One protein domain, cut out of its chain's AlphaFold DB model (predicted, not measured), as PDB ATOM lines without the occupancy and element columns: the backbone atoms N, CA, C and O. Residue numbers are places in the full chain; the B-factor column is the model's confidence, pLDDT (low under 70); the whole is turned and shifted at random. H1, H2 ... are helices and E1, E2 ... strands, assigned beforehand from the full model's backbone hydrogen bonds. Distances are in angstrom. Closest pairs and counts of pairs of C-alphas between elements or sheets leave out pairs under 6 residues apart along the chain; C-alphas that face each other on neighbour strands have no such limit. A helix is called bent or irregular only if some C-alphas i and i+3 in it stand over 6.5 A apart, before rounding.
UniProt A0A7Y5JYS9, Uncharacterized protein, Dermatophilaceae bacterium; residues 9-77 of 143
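What this domain is: This is residues 9 to 77 of the 143 residues of an uncharacterized protein of Dermatophilaceae bacterium (UniProt A0A7Y5JYS9). A long two-stranded hairpin, E1 and E2, makes the length of an elongated domain, with the short helix H2 beside E1 and the helix H1 at the end where E1 begins; after H2, residues 62 to 77 fold back along E1. The printed part has 69 residues, in the order H1, E1, E2, H2, the sheet antiparallel, the class mixed. It is compact, radius of gyration of the C-alphas 12.4 A, spanning 39 by 20 by 19 A.

How they stand to each other: E1, residues 25 to 33, and E2, residues 36 to 45, are antiparallel at 159 degrees; N 29 and O 41 are 2.8 A apart, within hydrogen-bond range. E2 bends by 51 degrees at residue 39. Residues 27 to 28 of E1 pair antiparallel with residues 70 to 71. The closest C-alphas of E1 and H2, residues 55 to 61, are those of Leu 29 and Ala 59, 6.1 A. H1, residues 9 to 18, is apart from E2 and H2. Every O i to N i+4 pair is within hydrogen-bond range in H2, 4 of 6 in H1.

Where its parts are: E1 measures 26.5 A from C-alpha 25 at (19.546, -22.143, 20.091), E2 26.8 A, H1 15.2 A and H2 10.2 A, to C-alpha 61 at (28.158, -7.184, 25.478). H1 is irregular: C-alphas 14 and 17 are 7.2 A apart.

The domain as a whole: The printed part has no cut and no long link; pLDDT is under 70 at residues 15 to 20 and 74 to 77.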
ATOM      1  N   ARG A   9      17.116 -31.767  25.690       79.50
ATOM      2  CA  ARG A   9      17.317 -32.227  24.311       79.50
ATOM      3  C   ARG A   9      16.006 -32.704  23.694       79.50
ATOM      4  O   ARG A   9      15.766 -32.450  22.512       79.50
ATOM      5  N   ALA A  10      15.163 -33.373  24.477       79.00
ATOM      6  CA  ALA A  10      13.836 -33.786  24.034       79.00
ATOM      7  C   ALA A  10      12.951 -32.565  23.729       79.00
ATOM      8  O   ALA A  10      12.280 -32.538  22.694       79.00
ATOM      9  N   TRP A  11      13.015 -31.523  24.564       75.69
ATOM     10  CA  TRP A  11      12.297 -30.265  24.339       75.69
ATOM     11  C   TRP A  11      12.754 -29.532  23.072       75.69
ATOM     12  O   TRP A  11      11.920 -29.124  22.262       75.69
ATOM     13  N   GLN A  12      14.064 -29.433  22.835       74.31
ATOM     14  CA  GLN A  12      14.606 -28.841  21.604       74.31
ATOM     15  C   GLN A  12      14.165 -29.589  20.345       74.31
ATOM     16  O   GLN A  12      13.781 -28.968  19.355       74.31
ATOM     17  N   GLN A  13      14.191 -30.924  20.372       76.12
ATOM     18  CA  GLN A  13      13.749 -31.750  19.245       76.12
ATOM     19  C   GLN A  13      12.258 -31.588  18.946       76.12
ATOM     20  O   GLN A  13      11.875 -31.594  17.776       76.12
ATOM     21  N   ALA A  14      11.431 -31.413  19.978       71.12
ATOM     22  CA  ALA A  14      10.005 -31.157  19.813       71.12
ATOM     23  C   ALA A  14       9.717 -29.773  19.204       71.12
ATOM     24  O   ALA A  14       8.771 -29.648  18.433       71.12
ATOM     25  N   ALA A  15      10.538 -28.761  19.504       69.81
ATOM     26  CA  ALA A  15      10.352 -27.390  19.018       69.81
ATOM     27  C   ALA A  15      11.006 -27.105  17.646       69.81
ATOM     28  O   ALA A  15      10.686 -26.122  16.979       69.81
ATOM     29  N   LEU A  16      11.901 -27.982  17.183       67.88
ATOM     30  CA  LEU A  16      12.626 -27.873  15.907       67.88
ATOM     31  C   LEU A  16      11.750 -27.661  14.651       67.88
ATOM     32  O   LEU A  16      12.171 -26.890  13.788       67.88
ATOM     33  N   PRO A  17      10.564 -28.287  14.504       65.44
ATOM     34  CA  PRO A  17       9.673 -28.037  13.365       65.44
ATOM     35  C   PRO A  17       9.198 -26.582  13.259       65.44
ATOM     36  O   PRO A  17       8.915 -26.107  12.162       65.44
ATOM     37  N   ASP A  18       9.139 -25.882  14.390       62.97
ATOM     38  CA  ASP A  18       8.715 -24.489  14.501       62.97
ATOM     39  C   ASP A  18       9.877 -23.490  14.369       62.97
ATOM     40  O   ASP A  18       9.656 -22.276  14.250       62.97
ATOM     41  N   ALA A  19      11.117 -23.987  14.334       64.38
ATOM     42  CA  ALA A  19      12.319 -23.174  14.265       64.38
ATOM     43  C   ALA A  19      12.493 -22.476  12.912       64.38
ATOM     44  O   ALA A  19      12.348 -23.062  11.837       64.38
ATOM     45  N   ALA A  20      12.890 -21.203  12.961       66.81
ATOM     46  CA  ALA A  20      13.288 -20.477  11.763       66.81
ATOM     47  C   ALA A  20      14.547 -21.120  11.138       66.81
ATOM     48  O   ALA A  20      15.463 -21.507  11.873       66.81
ATOM     49  N   PRO A  21      14.658 -21.185   9.795       72.06
ATOM     50  CA  PRO A  21      15.840 -21.724   9.132       72.06
ATOM     51  C   PRO A  21      17.130 -21.078   9.648       72.06
ATOM     52  O   PRO A  21      17.276 -19.856   9.644       72.06
ATOM     53  N   GLY A  22      18.070 -21.911  10.095       74.62
ATOM     54  CA  GLY A  22      19.360 -21.454  10.611       74.62
ATOM     55  C   GLY A  22      19.349 -20.969  12.063       74.62
ATOM     56  O   GLY A  22      20.350 -20.398  12.484       74.62
ATOM     57  N   VAL A  23      18.277 -21.200  12.830       79.94
ATOM     58  CA  VAL A  23      18.237 -20.983  14.284       79.94
ATOM     59  C   VAL A  23      18.115 -22.328  15.002       79.94
ATOM     60  O   VAL A  23      17.231 -23.119  14.694       79.94
ATOM     61  N   ARG A  24      19.029 -22.604  15.936       81.50
ATOM     62  CA  ARG A  24      19.120 -23.874  16.682       81.50
ATOM     63  C   ARG A  24      19.325 -23.705  18.189       81.50
ATOM     64  O   ARG A  24      19.355 -24.697  18.905       81.50
ATOM     65  N   SER A  25      19.504 -22.478  18.666       85.06
ATOM     66  CA  SER A  25      19.546 -22.143  20.091       85.06
ATOM     67  C   SER A  25      19.111 -20.695  20.304       85.06
ATOM     68  O   SER A  25      19.223 -19.863  19.394       85.06
ATOM     69  N   SER A  26      18.635 -20.381  21.504       87.50
ATOM     70  CA  SER A  26      18.335 -19.011  21.932       87.50
ATOM     71  C   SER A  26      19.011 -18.694  23.269       87.50
ATOM     72  O   SER A  26      19.410 -19.587  24.017       87.50
ATOM     73  N   LEU A  27      19.198 -17.412  23.560       89.31
ATOM     74  CA  LEU A  27      19.697 -16.921  24.841       89.31
ATOM     75  C   LEU A  27      18.914 -15.669  25.225       89.31
ATOM     76  O   LEU A  27      19.060 -14.639  24.566       89.31
ATOM     77  N   SER A  28      18.129 -15.765  26.295       89.31
ATOM     78  CA  SER A  28      17.426 -14.637  26.904       89.31
ATOM     79  C   SER A  28      18.316 -13.944  27.925       89.31
ATOM     80  O   SER A  28      18.958 -14.588  28.760       89.31
ATOM     81  N   LEU A  29      18.366 -12.619  27.840       92.38
ATOM     82  CA  LEU A  29      19.262 -11.756  28.597       92.38
ATOM     83  C   LEU A  29      18.461 -10.590  29.195       92.38
ATOM     84  O   LEU A  29      18.195  -9.611  28.492       92.38
ATOM     85  N   PRO A  30      18.075 -10.658  30.479       91.25
ATOM     86  CA  PRO A  30      17.355  -9.568  31.121       91.25
ATOM     87  C   PRO A  30      18.282  -8.372  31.347       91.25
ATOM     88  O   PRO A  30      19.392  -8.509  31.869       91.25
ATOM     89  N   VAL A  31      17.810  -7.181  30.999       90.69
ATOM     90  CA  VAL A  31      18.454  -5.905  31.323       90.69
ATOM     91  C   VAL A  31      17.776  -5.345  32.564       90.69
ATOM     92  O   VAL A  31      16.555  -5.187  32.594       90.69
ATOM     93  N   ILE A  32      18.573  -5.072  33.598       90.06
ATOM     94  CA  ILE A  32      18.087  -4.582  34.887       90.06
ATOM     95  C   ILE A  32      18.502  -3.130  35.064       90.06
ATOM     96  O   ILE A  32      19.681  -2.805  34.937       90.06
ATOM     97  N   ASP A  33      17.542  -2.293  35.443       89.19
ATOM     98  CA  ASP A  33      17.782  -0.947  35.948       89.19
ATOM     99  C   ASP A  33      17.123  -0.802  37.324       89.19
ATOM    100  O   ASP A  33      16.012  -1.277  37.542       89.19
ATOM    101  N   THR A  34      17.830  -0.196  38.279       89.62
ATOM    102  CA  THR A  34      17.380  -0.007  39.676       89.62
ATOM    103  C   THR A  34      16.741  -1.244  40.344       89.62
ATOM    104  O   THR A  34      15.852  -1.135  41.184       89.62
ATOM    105  N   GLY A  35      17.213  -2.449  39.999       88.06
ATOM    106  CA  GLY A  35      16.711  -3.715  40.553       88.06
ATOM    107  C   GLY A  35      15.453  -4.269  39.873       88.06
ATOM    108  O   GLY A  35      14.959  -5.313  40.290       88.06
ATOM    109  N   THR A  36      14.966  -3.622  38.813       88.00
ATOM    110  CA  THR A  36      13.810  -4.061  38.021       88.00
ATOM    111  C   THR A  36      14.248  -4.458  36.613       88.00
ATOM    112  O   THR A  36      15.110  -3.808  36.022       88.00
ATOM    113  N   VAL A  37      13.664  -5.521  36.050       87.88
ATOM    114  CA  VAL A  37      13.868  -5.868  34.632       87.88
ATOM    115  C   VAL A  37      13.155  -4.827  33.771       87.88
ATOM    116  O   VAL A  37      11.935  -4.703  33.842       87.88
ATOM    117  N   VAL A  38      13.913  -4.081  32.967       91.69
ATOM    118  CA  VAL A  38      13.388  -3.015  32.091       91.69
ATOM    119  C   VAL A  38      13.359  -3.406  30.619       91.69
ATOM    120  O   VAL A  38      12.635  -2.797  29.836       91.69
ATOM    121  N   ALA A  39      14.133  -4.419  30.235       85.88
ATOM    122  CA  ALA A  39      14.117  -4.980  28.893       85.88
ATOM    123  C   ALA A  39      14.585  -6.438  28.903       85.88
ATOM    124  O   ALA A  39      15.262  -6.889  29.829       85.88
ATOM    125  N   GLU A  40      14.271  -7.153  27.830       86.56
ATOM    126  CA  GLU A  40      14.813  -8.473  27.532       86.56
ATOM    127  C   GLU A  40      15.482  -8.436  26.159       86.56
ATOM    128  O   GLU A  40      14.924  -7.924  25.189       86.56
ATOM    129  N   VAL A  41      16.697  -8.976  26.079       87.06
ATOM    130  CA  VAL A  41      17.399  -9.197  24.816       87.06
ATOM    131  C   VAL A  41      17.417 -10.692  24.540       87.06
ATOM    132  O   VAL A  41      17.959 -11.456  25.333       87.06
ATOM    133  N   VAL A  42      16.871 -11.109  23.399       87.50
ATOM    134  CA  VAL A  42      16.928 -12.506  22.952       87.50
ATOM    135  C   VAL A  42      17.893 -12.618  21.778       87.50
ATOM    136  O   VAL A  42      17.734 -11.951  20.754       87.50
ATOM    137  N   VAL A  43      18.918 -13.456  21.926       87.19
ATOM    138  CA  VAL A  43      19.923 -13.717  20.888       87.19
ATOM    139  C   VAL A  43      19.707 -15.112  20.321       87.19
ATOM    140  O   VAL A  43      19.526 -16.067  21.070       87.19
ATOM    141  N   TYR A  44      19.778 -15.243  18.999       86.88
ATOM    142  CA  TYR A  44      19.568 -16.508  18.296       86.88
ATOM    143  C   TYR A  44      20.880 -17.035  17.719       86.88
ATOM    144  O   TYR A  44      21.626 -16.295  17.075       86.88
ATOM    145  N   GLY A  45      21.164 -18.314  17.956       86.50
ATOM    146  CA  GLY A  45      22.356 -19.010  17.483       86.50
ATOM    147  C   GLY A  45      22.033 -20.035  16.403       86.50
ATOM    148  O   GLY A  45      20.990 -20.683  16.443       86.50
ATOM    149  N   SER A  46      22.938 -20.212  15.438       86.56
ATOM    150  CA  SER A  46      22.772 -21.175  14.338       86.56
ATOM    151  C   SER A  46      23.198 -22.607  14.666       86.56
ATOM    152  O   SER A  46      22.951 -23.517  13.877       86.56
ATOM    153  N   SER A  47      23.806 -22.822  15.834       85.50
ATOM    154  CA  SER A  47      24.192 -24.131  16.366       85.50
ATOM    155  C   SER A  47      23.547 -24.347  17.736       85.50
ATOM    156  O   SER A  47      23.313 -23.390  18.471       85.50
ATOM    157  N   GLU A  48      23.309 -25.601  18.112       83.12
ATOM    158  CA  GLU A  48      22.801 -25.981  19.444       83.12
ATOM    159  C   GLU A  48      23.751 -25.529  20.569       83.12
ATOM    160  O   GLU A  48      23.331 -25.235  21.683       83.12
ATOM    161  N   THR A  49      25.046 -25.404  20.264       86.81
ATOM    162  CA  THR A  49      26.101 -25.067  21.232       86.81
ATOM    163  C   THR A  49      26.593 -23.623  21.139       86.81
ATOM    164  O   THR A  49      27.602 -23.277  21.756       86.81
ATOM    165  N   THR A  50      25.907 -22.747  20.389       89.00
ATOM    166  CA  THR A  50      26.353 -21.358  20.152       89.00
ATOM    167  C   THR A  50      26.662 -20.601  21.449       89.00
ATOM    168  O   THR A  50      27.622 -19.827  21.493       89.00
ATOM    169  N   PHE A  51      25.895 -20.845  22.516       89.81
ATOM    170  CA  PHE A  51      26.028 -20.134  23.790       89.81
ATOM    171  C   PHE A  51      26.742 -20.929  24.893       89.81
ATOM    172  O   PHE A  51      27.009 -20.374  25.963       89.81
ATOM    173  N   THR A  52      27.120 -22.187  24.647       89.06
ATOM    174  CA  THR A  52      27.784 -23.044  25.641       89.06
ATOM    175  C   THR A  52      29.066 -22.384  26.157       89.06
ATOM    176  O   THR A  52      29.983 -22.079  25.397       89.06
ATOM    177  N   GLY A  53      29.118 -22.119  27.467       88.81
ATOM    178  CA  GLY A  53      30.249 -21.444  28.119       88.81
ATOM    179  C   GLY A  53      30.391 -19.947  27.800       88.81
ATOM    180  O   GLY A  53      31.320 -19.309  28.289       88.81
ATOM    181  N   ARG A  54      29.481 -19.363  27.009       89.31
ATOM    182  CA  ARG A  54      29.562 -17.972  26.528       89.31
ATOM    183  C   ARG A  54      28.480 -17.056  27.093       89.31
ATOM    184  O   ARG A  54      28.617 -15.844  26.954       89.31
ATOM    185  N   CYS A  55      27.464 -17.578  27.786       87.44
ATOM    186  CA  CYS A  55      26.316 -16.795  28.277       87.44
ATOM    187  C   CYS A  55      26.726 -15.509  29.016       87.44
ATOM    188  O   CYS A  55      26.252 -14.425  28.688       87.44
ATOM    189  N   ARG A  56      27.690 -15.593  29.946       87.88
ATOM    190  CA  ARG A  56      28.191 -14.417  30.689       87.88
ATOM    191  C   ARG A  56      28.942 -13.410  29.818       87.88
ATOM    192  O   ARG A  56      28.970 -12.224  30.130       87.88
ATOM    193  N   GLN A  57      29.628 -13.869  28.775       90.62
ATOM    194  CA  GLN A  57      30.320 -12.979  27.844       90.62
ATOM    195  C   GLN A  57      29.309 -12.235  26.974       90.62
ATOM    196  O   GLN A  57      29.424 -11.024  26.839       90.62
ATOM    197  N   VAL A  58      28.301 -12.940  26.457       90.44
ATOM    198  CA  VAL A  58      27.235 -12.333  25.652       90.44
ATOM    199  C   VAL A  58      26.419 -11.346  26.491       90.44
ATOM    200  O   VAL A  58      26.242 -10.213  26.064       90.44
ATOM    201  N   ALA A  59      26.034 -11.704  27.722       90.19
ATOM    202  CA  ALA A  59      25.332 -10.796  28.633       90.19
ATOM    203  C   ALA A  59      26.082  -9.464  28.834       90.19
ATOM    204  O   ALA A  59      25.484  -8.395  28.744       90.19
ATOM    205  N   ARG A  60      27.412  -9.517  29.015       89.56
ATOM    206  CA  ARG A  60      28.251  -8.316  29.168       89.56
ATOM    207  C   ARG A  60      28.253  -7.411  27.936       89.56
ATOM    208  O   ARG A  60      28.299  -6.201  28.109       89.56
ATOM    209  N   ILE A  61      28.203  -7.972  26.725       91.50
ATOM    210  CA  ILE A  61      28.158  -7.184  25.478       91.50
ATOM    211  C   ILE A  61      26.899  -6.311  25.438       91.50
ATOM    212  O   ILE A  61      26.966  -5.161  25.021       91.50
ATOM    213  N   PHE A  62      25.771  -6.843  25.909       86.94
ATOM    214  CA  PHE A  62      24.481  -6.152  25.895       86.94
ATOM    215  C   PHE A  62      24.192  -5.345  27.167       86.94
ATOM    216  O   PHE A  62      23.094  -4.818  27.308       86.94
ATOM    217  N   GLY A  63      25.133  -5.268  28.119       88.06
ATOM    218  CA  GLY A  63      24.875  -4.661  29.431       88.06
ATOM    219  C   GLY A  63      23.783  -5.383  30.236       88.06
ATOM    220  O   GLY A  63      23.225  -4.816  31.170       88.06
ATOM    221  N   ALA A  64      23.464  -6.628  29.877       90.56
ATOM    222  CA  ALA A  64      22.446  -7.435  30.528       90.56
ATOM    223  C   ALA A  64      22.989  -8.094  31.802       90.56
ATOM    224  O   ALA A  64      24.197  -8.297  31.958       90.56
ATOM    225  N   TRP A  65      22.091  -8.480  32.706       88.62
ATOM    226  CA  TRP A  65      22.444  -9.151  33.949       88.62
ATOM    227  C   TRP A  65      22.847 -10.615  33.692       88.62
ATOM    228  O   TRP A  65      21.995 -11.443  33.362       88.62
ATOM    229  N   PRO A  66      24.123 -11.003  33.896       83.88
ATOM    230  CA  PRO A  66      24.578 -12.354  33.562       83.88
ATOM    231  C   PRO A  66      23.980 -13.454  34.446       83.88
ATOM    232  O   PRO A  66      23.999 -14.616  34.053       83.88
ATOM    233  N   GLY A  67      23.505 -13.105  35.648       82.88
ATOM    234  CA  GLY A  67      22.893 -14.046  36.591       82.88
ATOM    235  C   GLY A  67      21.482 -14.484  36.198       82.88
ATOM    236  O   GLY A  67      21.047 -15.540  36.640       82.88
ATOM    237  N   GLY A  68      20.807 -13.709  35.345       79.75
ATOM    238  CA  GLY A  68      19.487 -14.030  34.803       79.75
ATOM    239  C   GLY A  68      19.523 -14.545  33.365       79.75
ATOM    240  O   GLY A  68      18.478 -14.632  32.735       79.75
ATOM    241  N   ALA A  69      20.708 -14.838  32.818       84.75
ATOM    242  CA  ALA A  69      20.836 -15.340  31.456       84.75
ATOM    243  C   ALA A  69      20.331 -16.788  31.365       84.75
ATOM    244  O   ALA A  69      20.883 -17.675  32.019       84.75
ATOM    245  N   VAL A  70      19.331 -17.032  30.518       83.94
ATOM    246  CA  VAL A  70      18.721 -18.358  30.335       83.94
ATOM    247  C   VAL A  70      18.914 -18.806  28.892       83.94
ATOM    248  O   VAL A  70      18.511 -18.121  27.954       83.94
ATOM    249  N   SER A  71      19.579 -19.948  28.702       82.94
ATOM    250  CA  SER A  71      19.694 -20.578  27.382       82.94
ATOM    251  C   SER A  71      18.402 -21.305  27.047       82.94
ATOM    252  O   SER A  71      17.819 -21.935  27.922       82.94
ATOM    253  N   ASN A  72      17.988 -21.207  25.787       76.06
ATOM    254  CA  ASN A  72      16.791 -21.838  25.245       76.06
ATOM    255  C   ASN A  72      15.510 -21.501  26.022       76.06
ATOM    256  O   ASN A  72      14.629 -22.333  26.188       76.06
ATOM    257  N   ALA A  73      15.387 -20.261  26.498       71.88
ATOM    258  CA  ALA A  73      14.134 -19.786  27.083       71.88
ATOM    259  C   ALA A  73      13.017 -19.655  26.028       71.88
ATOM    260  O   ALA A  73      11.841 -19.762  26.361       71.88
ATOM    261  N   ASP A  74      13.387 -19.464  24.758       68.50
ATOM    262  CA  ASP A  74      12.468 -19.396  23.622       68.50
ATOM    263  C   ASP A  74      12.751 -20.551  22.654       68.50
ATOM    264  O   ASP A  74      13.443 -20.380  21.648       68.50
ATOM    265  N   LEU A  75      12.302 -21.754  23.024       67.50
ATOM    266  CA  LEU A  75      12.488 -22.979  22.235       67.50
ATOM    267  C   LEU A  75      11.616 -23.007  20.978       67.50
ATOM    268  O   LEU A  75      12.070 -23.475  19.939       67.50
ATOM    269  N   CYS A  76      10.389 -22.489  21.065       63.84
ATOM    270  CA  CYS A  76       9.461 -22.392  19.933       63.84
ATOM    271  C   CYS A  76       9.760 -21.189  19.020       63.84
ATOM    272  O   CYS A  76       9.174 -21.067  17.945       63.84
ATOM    273  N   PHE A  77      10.692 -20.317  19.425       68.56
ATOM    274  CA  PHE A  77      11.062 -19.086  18.723       68.56
ATOM    275  C   PHE A  77       9.876 -18.131  18.517       68.56
ATOM    276  O   PHE A  77       9.824 -17.374  17.540       68.56
TER     277      PHE A  77